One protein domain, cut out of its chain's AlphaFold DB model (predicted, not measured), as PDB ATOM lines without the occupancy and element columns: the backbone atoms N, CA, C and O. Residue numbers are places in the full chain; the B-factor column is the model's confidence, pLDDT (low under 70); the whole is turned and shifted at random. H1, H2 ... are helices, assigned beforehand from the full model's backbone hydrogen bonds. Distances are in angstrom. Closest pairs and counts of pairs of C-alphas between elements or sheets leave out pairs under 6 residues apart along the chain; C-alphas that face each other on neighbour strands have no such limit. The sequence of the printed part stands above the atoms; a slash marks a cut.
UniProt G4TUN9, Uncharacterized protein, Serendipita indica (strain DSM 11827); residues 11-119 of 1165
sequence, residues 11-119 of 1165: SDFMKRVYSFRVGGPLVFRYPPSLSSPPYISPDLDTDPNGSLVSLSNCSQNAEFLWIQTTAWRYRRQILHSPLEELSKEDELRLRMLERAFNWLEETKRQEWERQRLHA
ATOM      1  N   SER A  11      93.441 130.980 148.930       78.38
ATOM      2  CA  SER A  11      92.833 132.297 149.126       78.38
ATOM      3  C   SER A  11      93.067 132.872 150.523       78.38
ATOM      4  O   SER A  11      93.283 134.075 150.658       78.38
ATOM      5  N   ASP A  12      93.034 132.037 151.560       79.56
ATOM      6  CA  ASP A  12      93.175 132.479 152.951       79.56
ATOM      7  C   ASP A  12      94.637 132.728 153.299       79.56
ATOM      8  O   ASP A  12      94.961 133.702 153.980       79.56
ATOM      9  N   PHE A  13      95.530 131.900 152.752       84.69
ATOM     10  CA  PHE A  13      96.965 132.147 152.795       84.69
ATOM     11  C   PHE A  13      97.315 133.486 152.136       84.69
ATOM     12  O   PHE A  13      97.926 134.337 152.781       84.69
ATOM     13  N   MET A  14      96.868 133.729 150.900       82.19
ATOM     14  CA  MET A  14      97.180 134.976 150.195       82.19
ATOM     15  C   MET A  14      96.577 136.208 150.878       82.19
ATOM     16  O   MET A  14      97.247 137.236 150.961       82.19
ATOM     17  N   LYS A  15      95.358 136.121 151.429       82.62
ATOM     18  CA  LYS A  15      94.776 137.210 152.235       82.62
ATOM     19  C   LYS A  15      95.668 137.571 153.421       82.62
ATOM     20  O   LYS A  15      95.911 138.754 153.637       82.62
ATOM     21  N   ARG A  16      96.179 136.569 154.144       80.38
ATOM     22  CA  ARG A  16      97.098 136.773 155.274       80.38
ATOM     23  C   ARG A  16      98.446 137.332 154.831       80.38
ATOM     24  O   ARG A  16      98.946 138.243 155.473       80.38
ATOM     25  N   VAL A  17      98.998 136.872 153.707       82.19
ATOM     26  CA  VAL A  17     100.230 137.442 153.126       82.19
ATOM     27  C   VAL A  17     100.052 138.930 152.800       82.19
ATOM     28  O   VAL A  17     100.920 139.733 153.132       82.19
ATOM     29  N   TYR A  18      98.928 139.324 152.193       75.44
ATOM     30  CA  TYR A  18      98.676 140.722 151.824       75.44
ATOM     31  C   TYR A  18      98.306 141.627 153.005       75.44
ATOM     32  O   TYR A  18      98.577 142.829 152.951       75.44
ATOM     33  N   SER A  19      97.689 141.086 154.060       76.69
ATOM     34  CA  SER A  19      97.345 141.849 155.263       76.69
ATOM     35  C   SER A  19      98.480 141.920 156.285       76.69
ATOM     36  O   SER A  19      98.438 142.767 157.181       76.69
ATOM     37  N   PHE A  20      99.498 141.064 156.163       77.88
ATOM     38  CA  PHE A  20     100.580 140.985 157.129       77.88
ATOM     39  C   PHE A  20     101.464 142.240 157.115       77.88
ATOM     40  O   PHE A  20     101.928 142.735 156.082       77.88
ATOM     41  N   ARG A  21     101.702 142.761 158.317       71.00
ATOM     42  CA  ARG A  21     102.626 143.853 158.620       71.00
ATOM     43  C   ARG A  21     103.491 143.394 159.784       71.00
ATOM     44  O   ARG A  21     102.974 142.845 160.753       71.00
ATOM     45  N   VAL A  22     104.796 143.628 159.697       70.50
ATOM     46  CA  VAL A  22     105.732 143.279 160.770       70.50
ATOM     47  C   VAL A  22     105.443 144.182 161.975       70.50
ATOM     48  O   VAL A  22     105.650 145.390 161.907       70.50
ATOM     49  N   GLY A  23     104.901 143.604 163.051       52.28
ATOM     50  CA  GLY A  23     104.422 144.332 164.236       52.28
ATOM     51  C   GLY A  23     105.500 144.715 165.260       52.28
ATOM     52  O   GLY A  23     105.171 145.297 166.289       52.28
ATOM     53  N   GLY A  24     106.769 144.383 165.007       70.44
ATOM     54  CA  GLY A  24     107.904 144.640 165.901       70.44
ATOM     55  C   GLY A  24     109.165 143.870 165.472       70.44
ATOM     56  O   GLY A  24     109.098 143.110 164.505       70.44
ATOM     57  N   PRO A  25     110.311 144.037 166.163       80.94
ATOM     58  CA  PRO A  25     111.550 143.312 165.849       80.94
ATOM     59  C   PRO A  25     111.361 141.793 165.966       80.94
ATOM     60  O   PRO A  25     110.658 141.323 166.860       80.94
ATOM     61  N   LEU A  26     111.978 141.015 165.075       85.69
ATOM     62  CA  LEU A  26     111.892 139.553 165.120       85.69
ATOM     63  C   LEU A  26     112.760 139.002 166.251       85.69
ATOM     64  O   LEU A  26     113.913 139.394 166.423       85.69
ATOM     65  N   VAL A  27     112.229 138.051 167.011       87.25
ATOM     66  CA  VAL A  27     112.964 137.442 168.129       87.25
ATOM     67  C   VAL A  27     113.671 136.179 167.646       87.25
ATOM     68  O   VAL A  27     113.013 135.177 167.367       87.25
ATOM     69  N   PHE A  28     114.997 136.176 167.547       88.44
ATOM     70  CA  PHE A  28     115.738 134.963 167.181       88.44
ATOM     71  C   PHE A  28     115.828 133.990 168.358       88.44
ATOM     72  O   PHE A  28     115.932 134.396 169.514       88.44
ATOM     73  N   ARG A  29     115.790 132.685 168.065       82.69
ATOM     74  CA  ARG A  29     115.984 131.627 169.068       82.69
ATOM     75  C   ARG A  29     117.388 131.687 169.672       82.69
ATOM     76  O   ARG A  29     117.550 131.433 170.860       82.69
ATOM     77  N   TYR A  30     118.364 132.066 168.848       82.81
ATOM     78  CA  TYR A  30     119.729 132.394 169.242       82.81
ATOM     79  C   TYR A  30     120.020 133.828 168.779       82.81
ATOM     80  O   TYR A  30     120.249 134.036 167.587       82.81
ATOM     81  N   PRO A  31     119.946 134.827 169.675       81.75
ATOM     82  CA  PRO A  31     120.210 136.218 169.318       81.75
ATOM     83  C   PRO A  31     121.622 136.387 168.733       81.75
ATOM     84  O   PRO A  31     122.580 135.867 169.315       81.75
ATOM     85  N   PRO A  32     121.782 137.086 167.596       80.88
ATOM     86  CA  PRO A  32     123.088 137.261 166.981       80.88
ATOM     87  C   PRO A  32     123.970 138.230 167.783       80.88
ATOM     88  O   PRO A  32     123.506 139.218 168.345       80.88
ATOM     89  N   SER A  33     125.269 137.944 167.802       73.56
ATOM     90  CA  SER A  33     126.341 138.748 168.410       73.56
ATOM     91  C   SER A  33     127.373 139.127 167.343       73.56
ATOM     92  O   SER A  33     127.336 138.576 166.246       73.56
ATOM     93  N   LEU A  34     128.343 140.000 167.638       71.00
ATOM     94  CA  LEU A  34     129.365 140.390 166.650       71.00
ATOM     95  C   LEU A  34     130.156 139.186 166.085       71.00
ATOM     96  O   LEU A  34     130.584 139.207 164.935       71.00
ATOM     97  N   SER A  35     130.316 138.126 166.887       73.62
ATOM     98  CA  SER A  35     130.949 136.854 166.508       73.62
ATOM     99  C   SER A  35     130.044 135.907 165.714       73.62
ATOM    100  O   SER A  35     130.508 134.876 165.229       73.62
ATOM    101  N   SER A  36     128.752 136.212 165.592       76.81
ATOM    102  CA  SER A  36     127.824 135.410 164.798       76.81
ATOM    103  C   SER A  36     128.100 135.596 163.295       76.81
ATOM    104  O   SER A  36     128.435 136.704 162.859       76.81
ATOM    105  N   PRO A  37     127.951 134.535 162.480       77.00
ATOM    106  CA  PRO A  37     128.142 134.631 161.037       77.00
ATOM    107  C   PRO A  37     127.099 135.566 160.390       77.00
ATOM    108  O   PRO A  37     126.000 135.734 160.938       77.00
ATOM    109  N   PRO A  38     127.420 136.174 159.229       75.81
ATOM    110  CA  PRO A  38     126.451 136.928 158.437       75.81
ATOM    111  C   PRO A  38     125.237 136.071 158.076       75.81
ATOM    112  O   PRO A  38     125.350 134.848 157.962       75.81
ATOM    113  N   TYR A  39     124.084 136.703 157.873       80.94
ATOM    114  CA  TYR A  39     122.879 135.982 157.466       80.94
ATOM    115  C   TYR A  39     123.077 135.297 156.107       80.94
ATOM    116  O   TYR A  39     123.328 135.957 155.096       80.94
ATOM    117  N   ILE A  40     122.900 133.976 156.075       74.06
ATOM    118  CA  ILE A  40     122.859 133.180 154.847       74.06
ATOM    119  C   ILE A  40     121.428 132.676 154.700       74.06
ATOM    120  O   ILE A  40     120.924 131.980 155.583       74.06
ATOM    121  N   SER A  41     120.773 133.055 153.598       69.56
ATOM    122  CA  SER A  41     119.430 132.563 153.295       69.56
ATOM    123  C   SER A  41     119.479 131.040 153.143       69.56
ATOM    124  O   SER A  41     120.335 130.553 152.402       69.56
ATOM    125  N   PRO A  42     118.595 130.284 153.812       68.12
ATOM    126  CA  PRO A  42     118.471 128.851 153.581       68.12
ATOM    127  C   PRO A  42     118.083 128.577 152.120       68.12
ATOM    128  O   PRO A  42     117.339 129.359 151.517       68.12
ATOM    129  N   ASP A  43     118.579 127.468 151.562       65.12
ATOM    130  CA  ASP A  43     118.155 126.996 150.241       65.12
ATOM    131  C   ASP A  43     116.643 126.763 150.242       65.12
ATOM    132  O   ASP A  43     116.081 126.278 151.228       65.12
ATOM    133  N   LEU A  44     115.983 127.072 149.124       62.16
ATOM    134  CA  LEU A  44     114.518 127.067 148.999       62.16
ATOM    135  C   LEU A  44     113.853 125.713 149.335       62.16
ATOM    136  O   LEU A  44     112.642 125.663 149.567       62.16
ATOM    137  N   ASP A  45     114.625 124.623 149.360       63.59
ATOM    138  CA  ASP A  45     114.173 123.262 149.675       63.59
ATOM    139  C   ASP A  45     114.358 122.877 151.157       63.59
ATOM    140  O   ASP A  45     113.851 121.848 151.609       63.59
ATOM    141  N   THR A  46     115.030 123.717 151.946       69.00
ATOM    142  CA  THR A  46     115.274 123.497 153.379       69.00
ATOM    143  C   THR A  46     114.243 124.214 154.251       69.00
ATOM    144  O   THR A  46     113.660 125.218 153.849       69.00
ATOM    145  N   ASP A  47     113.966 123.674 155.444       72.19
ATOM    146  CA  ASP A  47     113.062 124.323 156.402       72.19
ATOM    147  C   ASP A  47     113.690 125.651 156.877       72.19
ATOM    148  O   ASP A  47     114.740 125.626 157.535       72.19
ATOM    149  N   PRO A  48     113.062 126.812 156.601       69.31
ATOM    150  CA  PRO A  48     113.625 128.126 156.919       69.31
ATOM    151  C   PRO A  48     113.780 128.395 158.424       69.31
ATOM    152  O   PRO A  48     114.421 129.373 158.821       69.31
ATOM    153  N   ASN A  49     113.215 127.542 159.285       72.31
ATOM    154  CA  ASN A  49     113.346 127.623 160.740       72.31
ATOM    155  C   ASN A  49     114.120 126.443 161.358       72.31
ATOM    156  O   ASN A  49     114.106 126.281 162.578       72.31
ATOM    157  N   GLY A  50     114.840 125.660 160.546       63.03
ATOM    158  CA  GLY A  50     115.676 124.540 160.997       63.03
ATOM    159  C   GLY A  50     117.133 124.884 161.349       63.03
ATOM    160  O   GLY A  50     117.866 124.001 161.786       63.03
ATOM    161  N   SER A  51     117.577 126.133 161.157       66.50
ATOM    162  CA  SER A  51     118.995 126.535 161.230       66.50
ATOM    163  C   SER A  51     119.328 127.492 162.394       66.50
ATOM    164  O   SER A  51     118.480 127.831 163.228       66.50
ATOM    165  N   LEU A  52     120.590 127.943 162.455       65.44
ATOM    166  CA  LEU A  52     121.115 128.929 163.420       65.44
ATOM    167  C   LEU A  52     120.334 130.256 163.426       65.44
ATOM    168  O   LEU A  52     120.244 130.898 164.467       65.44
ATOM    169  N   VAL A  53     119.717 130.623 162.299       76.75
ATOM    170  CA  VAL A  53     118.890 131.832 162.146       76.75
ATOM    171  C   VAL A  53     117.409 131.587 162.476       76.75
ATOM    172  O   VAL A  53     116.535 132.341 162.057       76.75
ATOM    173  N   SER A  54     117.078 130.510 163.193       85.38
ATOM    174  CA  SER A  54     115.692 130.183 163.554       85.38
ATOM    175  C   SER A  54     115.053 131.248 164.451       85.38
ATOM    176  O   SER A  54     115.668 131.779 165.379       85.38
ATOM    177  N   LEU A  55     113.786 131.561 164.176       87.25
ATOM    178  CA  LEU A  55     112.995 132.463 165.007       87.25
ATOM    179  C   LEU A  55     112.447 131.728 166.237       87.25
ATOM    180  O   LEU A  55     112.107 130.546 166.184       87.25
ATOM    181  N   SER A  56     112.351 132.442 167.357       86.50
ATOM    182  CA  SER A  56     111.704 131.960 168.576       86.50
ATOM    183  C   SER A  56     110.194 131.828 168.362       86.50
ATOM    184  O   SER A  56     109.575 132.696 167.745       86.50
ATOM    185  N   ASN A  57     109.586 130.772 168.904       83.50
ATOM    186  CA  ASN A  57     108.140 130.565 168.856       83.50
ATOM    187  C   ASN A  57     107.434 131.407 169.938       83.50
ATOM    188  O   ASN A  57     107.023 130.889 170.974       83.50
ATOM    189  N   CYS A  58     107.357 132.721 169.721       82.12
ATOM    190  CA  CYS A  58     106.698 133.691 170.601       82.12
ATOM    191  C   CYS A  58     105.538 134.390 169.877       82.12
ATOM    192  O   CYS A  58     105.475 134.376 168.647       82.12
ATOM    193  N   SER A  59     104.639 135.040 170.626       81.50
ATOM    194  CA  SER A  59     103.479 135.757 170.064       81.50
ATOM    195  C   SER A  59     103.871 136.796 169.006       81.50
ATOM    196  O   SER A  59     103.157 136.966 168.024       81.50
ATOM    197  N   GLN A  60     105.038 137.426 169.159       82.56
ATOM    198  CA  GLN A  60     105.572 138.422 168.228       82.56
ATOM    199  C   GLN A  60     105.988 137.838 166.870       82.56
ATOM    200  O   GLN A  60     105.786 138.473 165.838       82.56
ATOM    201  N   ASN A  61     106.518 136.612 166.850       90.00
ATOM    202  CA  ASN A  61     106.909 135.930 165.615       90.00
ATOM    203  C   ASN A  61     105.806 135.020 165.056       90.00
ATOM    204  O   ASN A  61     106.001 134.446 163.989       90.00
ATOM    205  N   ALA A  62     104.685 134.842 165.762       85.25
ATOM    206  CA  ALA A  62     103.700 133.800 165.469       85.25
ATOM    207  C   ALA A  62     103.148 133.876 164.036       85.25
ATOM    208  O   ALA A  62     103.187 132.882 163.312       85.25
ATOM    209  N   GLU A  63     102.705 135.056 163.594       84.69
ATOM    210  CA  GLU A  63     102.205 135.249 162.224       84.69
ATOM    211  C   GLU A  63     103.330 135.138 161.181       84.69
ATOM    212  O   GLU A  63     103.148 134.496 160.149       84.69
ATOM    213  N   PHE A  64     104.527 135.663 161.469       89.56
ATOM    214  CA  PHE A  64     105.683 135.542 160.571       89.56
ATOM    215  C   PHE A  64     106.054 134.068 160.332       89.56
ATOM    216  O   PHE A  64     106.177 133.620 159.191       89.56
ATOM    217  N   LEU A  65     106.183 133.298 161.417       87.25
ATOM    218  CA  LEU A  65     106.460 131.863 161.399       87.25
ATOM    219  C   LEU A  65     105.358 131.093 160.674       87.25
ATOM    220  O   LEU A  65     105.661 130.179 159.904       87.25
ATOM    221  N   TRP A  66     104.094 131.463 160.891       86.94
ATOM    222  CA  TRP A  66     102.959 130.834 160.225       86.94
ATOM    223  C   TRP A  66     103.018 131.030 158.708       86.94
ATOM    224  O   TRP A  66     102.921 130.045 157.973       86.94
ATOM    225  N   ILE A  67     103.246 132.259 158.229       87.38
ATOM    226  CA  ILE A  67     103.324 132.553 156.791       87.38
ATOM    227  C   ILE A  67     104.527 131.841 156.167       87.38
ATOM    228  O   ILE A  67     104.366 131.154 155.159       87.38
ATOM    229  N   GLN A  68     105.708 131.950 156.779       86.88
ATOM    230  CA  GLN A  68     106.946 131.356 156.266       86.88
ATOM    231  C   GLN A  68     106.851 129.823 156.172       86.88
ATOM    232  O   GLN A  68     107.174 129.231 155.143       86.88
ATOM    233  N   THR A  69     106.324 129.177 157.218       84.19
ATOM    234  CA  THR A  69     106.137 127.716 157.252       84.19
ATOM    235  C   THR A  69     105.063 127.264 156.259       84.19
ATOM    236  O   THR A  69     105.211 126.230 155.607       84.19
ATOM    237  N   THR A  70     103.979 128.030 156.111       85.75
ATOM    238  CA  THR A  70     102.887 127.703 155.181       85.75
ATOM    239  C   THR A  70     103.317 127.869 153.723       85.75
ATOM    240  O   THR A  70     103.028 126.998 152.902       85.75
ATOM    241  N   ALA A  71     104.073 128.926 153.403       84.12
ATOM    242  CA  ALA A  71     104.639 129.150 152.074       84.12
ATOM    243  C   ALA A  71     105.577 128.007 151.656       84.12
ATOM    244  O   ALA A  71     105.455 127.470 150.553       84.12
ATOM    245  N   TRP A  72     106.459 127.583 152.567       84.12
ATOM    246  CA  TRP A  72     107.348 126.439 152.354       84.12
ATOM    247  C   TRP A  72     106.567 125.141 152.076       84.12
ATOM    248  O   TRP A  72     106.902 124.402 151.149       84.12
ATOM    249  N   ARG A  73     105.468 124.889 152.805       82.44
ATOM    250  CA  ARG A  73     104.602 123.713 152.583       82.44
ATOM    251  C   ARG A  73     103.934 123.709 151.207       82.44
ATOM    252  O   ARG A  73     103.978 122.677 150.544       82.44
ATOM    253  N   TYR A  74     103.356 124.829 150.759       84.75
ATOM    254  CA  TYR A  74     102.768 124.912 149.412       84.75
ATOM    255  C   TYR A  74     103.802 124.659 148.322       84.75
ATOM    256  O   TYR A  74     103.545 123.894 147.396       84.75
ATOM    257  N   ARG A  75     104.985 125.271 148.445       81.75
ATOM    258  CA  ARG A  75     106.065 125.095 147.471       81.75
ATOM    259  C   ARG A  75     106.473 123.625 147.372       81.75
ATOM    260  O   ARG A  75     106.569 123.087 146.274       81.75
ATOM    261  N   ARG A  76     106.629 122.958 148.519       80.75
ATOM    262  CA  ARG A  76     106.964 121.533 148.599       80.75
ATOM    263  C   ARG A  76     105.878 120.636 147.990       80.75
ATOM    264  O   ARG A  76     106.208 119.659 147.328       80.75
ATOM    265  N   GLN A  77     104.602 120.970 148.185       80.75
ATOM    266  CA  GLN A  77     103.481 120.229 147.600       80.75
ATOM    267  C   GLN A  77     103.445 120.343 146.069       80.75
ATOM    268  O   GLN A  77     103.202 119.344 145.399       80.75
ATOM    269  N   ILE A  78     103.713 121.532 145.521       81.19
ATOM    270  CA  ILE A  78     103.734 121.751 144.068       81.19
ATOM    271  C   ILE A  78     104.934 121.034 143.427       81.19
ATOM    272  O   ILE A  78     104.775 120.376 142.404       81.19
ATOM    273  N   LEU A  79     106.120 121.109 144.045       74.75
ATOM    274  CA  LEU A  79     107.356 120.529 143.497       74.75
ATOM    275  C   LEU A  79     107.453 119.001 143.614       74.75
ATOM    276  O   LEU A  79     108.155 118.384 142.822       74.75
ATOM    277  N   HIS A  80     106.768 118.381 144.581       73.69
ATOM    278  CA  HIS A  80     106.696 116.917 144.707       73.69
ATOM    279  C   HIS A  80     105.397 116.323 144.141       73.69
ATOM    280  O   HIS A  80     105.059 115.178 144.447       73.69
ATOM    281  N   SER A  81     104.653 117.090 143.340       70.62
ATOM    282  CA  SER A  81     103.505 116.560 142.610       70.62
ATOM    283  C   SER A  81     103.986 115.543 141.560       70.62
ATOM    284  O   SER A  81     104.921 115.849 140.823       70.62
ATOM    285  N   PRO A  82     103.380 114.346 141.450       60.28
ATOM    286  CA  PRO A  82     103.813 113.287 140.527       60.28
ATOM    287  C   PRO A  82     103.492 113.562 139.040       60.28
ATOM    288  O   PRO A  82     103.522 112.639 138.231       60.28
ATOM    289  N   LEU A  83     103.142 114.798 138.674       60.59
ATOM    290  CA  LEU A  83     102.788 115.190 137.306       60.59
ATOM    291  C   LEU A  83     104.054 115.558 136.510       60.59
ATOM    292  O   LEU A  83     104.856 116.360 136.979       60.59
ATOM    293  N   GLU A  84     104.213 115.001 135.303       57.53
ATOM    294  CA  GLU A  84     105.365 115.259 134.413       57.53
ATOM    295  C   GLU A  84     105.426 116.712 133.892       57.53
ATOM    296  O   GLU A  84     106.505 117.190 133.544       57.53
ATOM    297  N   GLU A  85     104.303 117.444 133.904       66.25
ATOM    298  CA  GLU A  85     104.226 118.871 133.562       66.25
ATOM    299  C   GLU A  85     103.426 119.659 134.617       66.25
ATOM    300  O   GLU A  85     102.323 119.274 135.016       66.25
ATOM    301  N   LEU A  86     103.982 120.793 135.064       72.94
ATOM    302  CA  LEU A  86     103.324 121.735 135.977       72.94
ATOM    303  C   LEU A  86     102.202 122.492 135.252       72.94
ATOM    304  O   LEU A  86     102.377 122.973 134.134       72.94
ATOM    305  N   SER A  87     101.050 122.668 135.905       78.81
ATOM    306  CA  SER A  87      99.982 123.499 135.343       78.81
ATOM    307  C   SER A  87     100.398 124.981 135.304       78.81
ATOM    308  O   SER A  87     101.142 125.459 136.164       78.81
ATOM    309  N   LYS A  88      99.862 125.764 134.352       75.06
ATOM    310  CA  LYS A  88     100.067 127.231 134.308       75.06
ATOM    311  C   LYS A  88      99.663 127.932 135.610       75.06
ATOM    312  O   LYS A  88     100.203 128.985 135.943       75.06
ATOM    313  N   GLU A  89      98.687 127.376 136.325       77.00
ATOM    314  CA  GLU A  89      98.251 127.903 137.614       77.00
ATOM    315  C   GLU A  89      99.291 127.625 138.706       77.00
ATOM    316  O   GLU A  89      99.603 128.516 139.495       77.00
ATOM    317  N   ASP A  90      99.900 126.440 138.706       79.38
ATOM    318  CA  ASP A  90     100.958 126.083 139.652       79.38
ATOM    319  C   ASP A  90     102.254 126.861 139.393       79.38
ATOM    320  O   ASP A  90     102.885 127.319 140.345       79.38
ATOM    321  N   GLU A  91     102.602 127.137 138.132       77.88
ATOM    322  CA  GLU A  91     103.695 128.064 137.796       77.88
ATOM    323  C   GLU A  91     103.455 129.482 138.338       77.88
ATOM    324  O   GLU A  91     104.383 130.161 138.795       77.88
ATOM    325  N   LEU A  92     102.210 129.965 138.268       78.31
ATOM    326  CA  LEU A  92     101.845 131.278 138.791       78.31
ATOM    327  C   LEU A  92     101.915 131.290 140.324       78.31
ATOM    328  O   LEU A  92     102.481 132.219 140.903       78.31
ATOM    329  N   ARG A  93     101.399 130.244 140.979       83.31
ATOM    330  CA  ARG A  93     101.476 130.070 142.437       83.31
ATOM    331  C   ARG A  93     102.923 129.993 142.918       83.31
ATOM    332  O   ARG A  93     103.257 130.662 143.893       83.31
ATOM    333  N   LEU A  94     103.797 129.273 142.209       81.81
ATOM    334  CA  LEU A  94     105.232 129.211 142.509       81.81
ATOM    335  C   LEU A  94     105.892 130.591 142.448       81.81
ATOM    336  O   LEU A  94     106.572 130.972 143.398       81.81
ATOM    337  N   ARG A  95     105.620 131.391 141.407       77.62
ATOM    338  CA  ARG A  95     106.139 132.771 141.308       77.62
ATOM    339  C   ARG A  95     105.654 133.673 142.445       77.62
ATOM    340  O   ARG A  95     106.388 134.548 142.906       77.62
ATOM    341  N   MET A  96     104.412 133.496 142.892       77.12
ATOM    342  CA  MET A  96     103.859 134.255 144.019       77.12
ATOM    343  C   MET A  96     104.484 133.831 145.355       77.12
ATOM    344  O   MET A  96     104.827 134.698 146.160       77.12
ATOM    345  N   LEU A  97     104.688 132.525 145.563       82.62
ATOM    346  CA  LEU A  97     105.381 131.983 146.737       82.62
ATOM    347  C   LEU A  97     106.825 132.460 146.801       82.62
ATOM    348  O   LEU A  97     107.265 132.881 147.860       82.62
ATOM    349  N   GLU A  98     107.537 132.447 145.678       79.50
ATOM    350  CA  GLU A  98     108.929 132.889 145.601       79.50
ATOM    351  C   GLU A  98     109.072 134.367 145.986       79.50
ATOM    352  O   GLU A  98     109.935 134.721 146.785       79.50
ATOM    353  N   ARG A  99     108.165 135.236 145.519       75.31
ATOM    354  CA  ARG A  99     108.136 136.648 145.942       75.31
ATOM    355  C   ARG A  99     107.869 136.810 147.436       75.31
ATOM    356  O   ARG A  99     108.550 137.601 148.084       75.31
ATOM    357  N   ALA A 100     106.886 136.091 147.975       77.50
ATOM    358  CA  ALA A 100     106.548 136.162 149.394       77.50
ATOM    359  C   ALA A 100     107.690 135.627 150.273       77.50
ATOM    360  O   ALA A 100     108.019 136.230 151.291       77.50
ATOM    361  N   PHE A 101     108.327 134.532 149.854       80.44
ATOM    362  CA  PHE A 101     109.446 133.913 150.554       80.44
ATOM    363  C   PHE A 101     110.683 134.813 150.534       80.44
ATOM    364  O   PHE A 101     111.232 135.099 151.592       80.44
ATOM    365  N   ASN A 102     111.053 135.359 149.372       77.88
ATOM    366  CA  ASN A 102     112.170 136.299 149.257       77.88
ATOM    367  C   ASN A 102     111.961 137.546 150.126       77.88
ATOM    368  O   ASN A 102     112.899 138.018 150.760       77.88
ATOM    369  N   TRP A 103     110.730 138.061 150.205       79.00
ATOM    370  CA  TRP A 103     110.402 139.183 151.087       79.00
ATOM    371  C   TRP A 103     110.542 138.835 152.581       79.00
ATOM    372  O   TRP A 103     111.092 139.627 153.352       79.00
ATOM    373  N   LEU A 104     110.084 137.649 152.998       83.44
ATOM    374  CA  LEU A 104     110.233 137.172 154.378       83.44
ATOM    375  C   LEU A 104     111.708 136.953 154.734       83.44
ATOM    376  O   LEU A 104     112.163 137.441 155.768       83.44
ATOM    377  N   GLU A 105     112.470 136.280 153.874       82.69
ATOM    378  CA  GLU A 105     113.901 136.038 154.081       82.69
ATOM    379  C   GLU A 105     114.697 137.345 154.126       82.69
ATOM    380  O   GLU A 105     115.559 137.508 154.987       82.69
ATOM    381  N   GLU A 106     114.359 138.321 153.284       78.12
ATOM    382  CA  GLU A 106     114.967 139.652 153.317       78.12
ATOM    383  C   GLU A 106     114.681 140.384 154.635       78.12
ATOM    384  O   GLU A 106     115.580 140.961 155.245       78.12
ATOM    385  N   THR A 107     113.440 140.318 155.116       78.69
ATOM    386  CA  THR A 107     113.040 140.920 156.396       78.69
ATOM    387  C   THR A 107     113.795 140.278 157.565       78.69
ATOM    388  O   THR A 107     114.302 140.963 158.453       78.69
ATOM    389  N   LYS A 108     113.915 138.947 157.546       85.06
ATOM    390  CA  LYS A 108     114.646 138.169 158.551       85.06
ATOM    391  C   LYS A 108     116.150 138.454 158.505       85.06
ATOM    392  O   LYS A 108     116.764 138.617 159.558       85.06
ATOM    393  N   ARG A 109     116.722 138.614 157.307       83.25
ATOM    394  CA  ARG A 109     118.113 139.033 157.080       83.25
ATOM    395  C   ARG A 109     118.412 140.400 157.678       83.25
ATOM    396  O   ARG A 109     119.389 140.544 158.410       83.25
ATOM    397  N   GLN A 110     117.588 141.397 157.362       75.88
ATOM    398  CA  GLN A 110     117.767 142.764 157.852       75.88
ATOM    399  C   GLN A 110     117.744 142.806 159.376       75.88
ATOM    400  O   GLN A 110     118.586 143.453 159.992       75.88
ATOM    401  N   GLU A 111     116.825 142.063 159.985       80.94
ATOM    402  CA  GLU A 111     116.688 142.010 161.433       80.94
ATOM    403  C   GLU A 111     117.836 141.244 162.112       80.94
ATOM    404  O   GLU A 111     118.308 141.664 163.171       80.94
ATOM    405  N   TRP A 112     118.347 140.178 161.483       82.19
ATOM    406  CA  TRP A 112     119.545 139.466 161.937       82.19
ATOM    407  C   TRP A 112     120.767 140.381 161.932       82.19
ATOM    408  O   TRP A 112     121.424 140.528 162.960       82.19
ATOM    409  N   GLU A 113     121.049 141.047 160.809       79.12
ATOM    410  CA  GLU A 113     122.189 141.962 160.695       79.12
ATOM    411  C   GLU A 113     122.047 143.168 161.624       79.12
ATOM    412  O   GLU A 113     123.012 143.557 162.281       79.12
ATOM    413  N   ARG A 114     120.833 143.714 161.766       75.62
ATOM    414  CA  ARG A 114     120.549 144.797 162.711       75.62
ATOM    415  C   ARG A 114     120.920 144.393 164.136       75.62
ATOM    416  O   ARG A 114     121.645 145.133 164.790       75.62
ATOM    417  N   GLN A 115     120.461 143.236 164.617       78.56
ATOM    418  CA  GLN A 115     120.769 142.759 165.971       78.56
ATOM    419  C   GLN A 115     122.253 142.390 166.136       78.56
ATOM    420  O   GLN A 115     122.859 142.752 167.143       78.56
ATOM    421  N   ARG A 116     122.860 141.762 165.120       75.19
ATOM    422  CA  ARG A 116     124.283 141.378 165.089       75.19
ATOM    423  C   ARG A 116     125.214 142.578 165.250       75.19
ATOM    424  O   ARG A 116     126.234 142.487 165.928       75.19
ATOM    425  N   LEU A 117     124.851 143.700 164.628       60.28
ATOM    426  CA  LEU A 117     125.663 144.915 164.557       60.28
ATOM    427  C   LEU A 117     125.310 145.937 165.657       60.28
ATOM    428  O   LEU A 117     126.123 146.801 165.964       60.28
ATOM    429  N   HIS A 118     124.145 145.813 166.306       53.59
ATOM    430  CA  HIS A 118     123.752 146.632 167.465       53.59
ATOM    431  C   HIS A 118     124.432 146.237 168.789       53.59
ATOM    432  O   HIS A 118     124.268 146.947 169.781       53.59
ATOM    433  N   ALA A 119     125.197 145.141 168.834       44.44
ATOM    434  CA  ALA A 119     125.888 144.669 170.040       44.44
ATOM    435  C   ALA A 119     127.072 145.561 170.498       44.44
ATOM    436  O   ALA A 119     127.753 145.225 171.465       44.44
TER     437      ALA A 119
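What this domain is: This is residues 11 to 119 of the 1165 residues of an uncharacterized protein of Serendipita indica (strain DSM 11827) (UniProt G4TUN9). One long helix, H3, runs along the length of the domain, and H2 crosses its first half at a slant, the two making a helical hairpin whose connecting turn sticks out at residues 80 to 85. The short helix H1 sits at the side of this pair, and a long stretch without a named element, residues 20 to 61, winds in loops along the second half of H3, on the side where H2 lies. The printed part has 109 residues, with three named helices in the order H1, H2, H3 and no named strand; the class is all helix. The whole is compact, with a radius of gyration of the C-alphas of 15.1 A, and elongated in outline, spanning 50 by 27 by 19 A.

Where its parts are: H3, the longest helix, holds residues 88 to 117 and measures 43.4 A from C-alpha 88 at (100.067, 127.231, 134.308) to C-alpha 117 at (125.663, 144.915, 164.557). H2 holds residues 62 to 79 and measures 25.9 A. H1 holds residues 11 to 19, beginning at C-alpha 11 at (92.833, 132.297, 149.126), and measures 12.2 A.

How they stand to each other: H3 touches H2 with residues 90 to 104 alone, and the closest C-alphas, those of Ala 71 and Leu 97, are 6.1 A apart. These two helices form a hairpin and run opposite ways at a steep tilt of 39 degrees. H2 touches H1 with residues 67 to 70 alone; the closest C-alphas are those of Val 17 and Ile 67, 6.8 A apart. H1 and H2 are also a helical hairpin, running opposite ways at a steep tilt of 44 degrees. H1 and H3 are close but not clearly touching, with the C-alphas of Val 17 and Ala 100 the closest at 7.4 A. They run the same way at a tilt of 36 degrees, only just steep. In H1, H2 and H3 every O i to N i+4 pair is within hydrogen-bond range.

The domain as a whole: The two C-alphas farthest apart are those of Glu 84 and Ala 119, at 50.6 A. The link from H1 to H2 is long, 42 residues, and its C-alphas lie 6 to 24 A from the mean of the C-alphas. The link from H2 to H3 is short, 8 residues, and residues 80 to 85 stand free. The printed part has no cut. The mean pLDDT of the printed part is 77.2; 18 residues are under 70, among them residues 41 to 46, 50 to 52, 82 to 85 and 117 to 119.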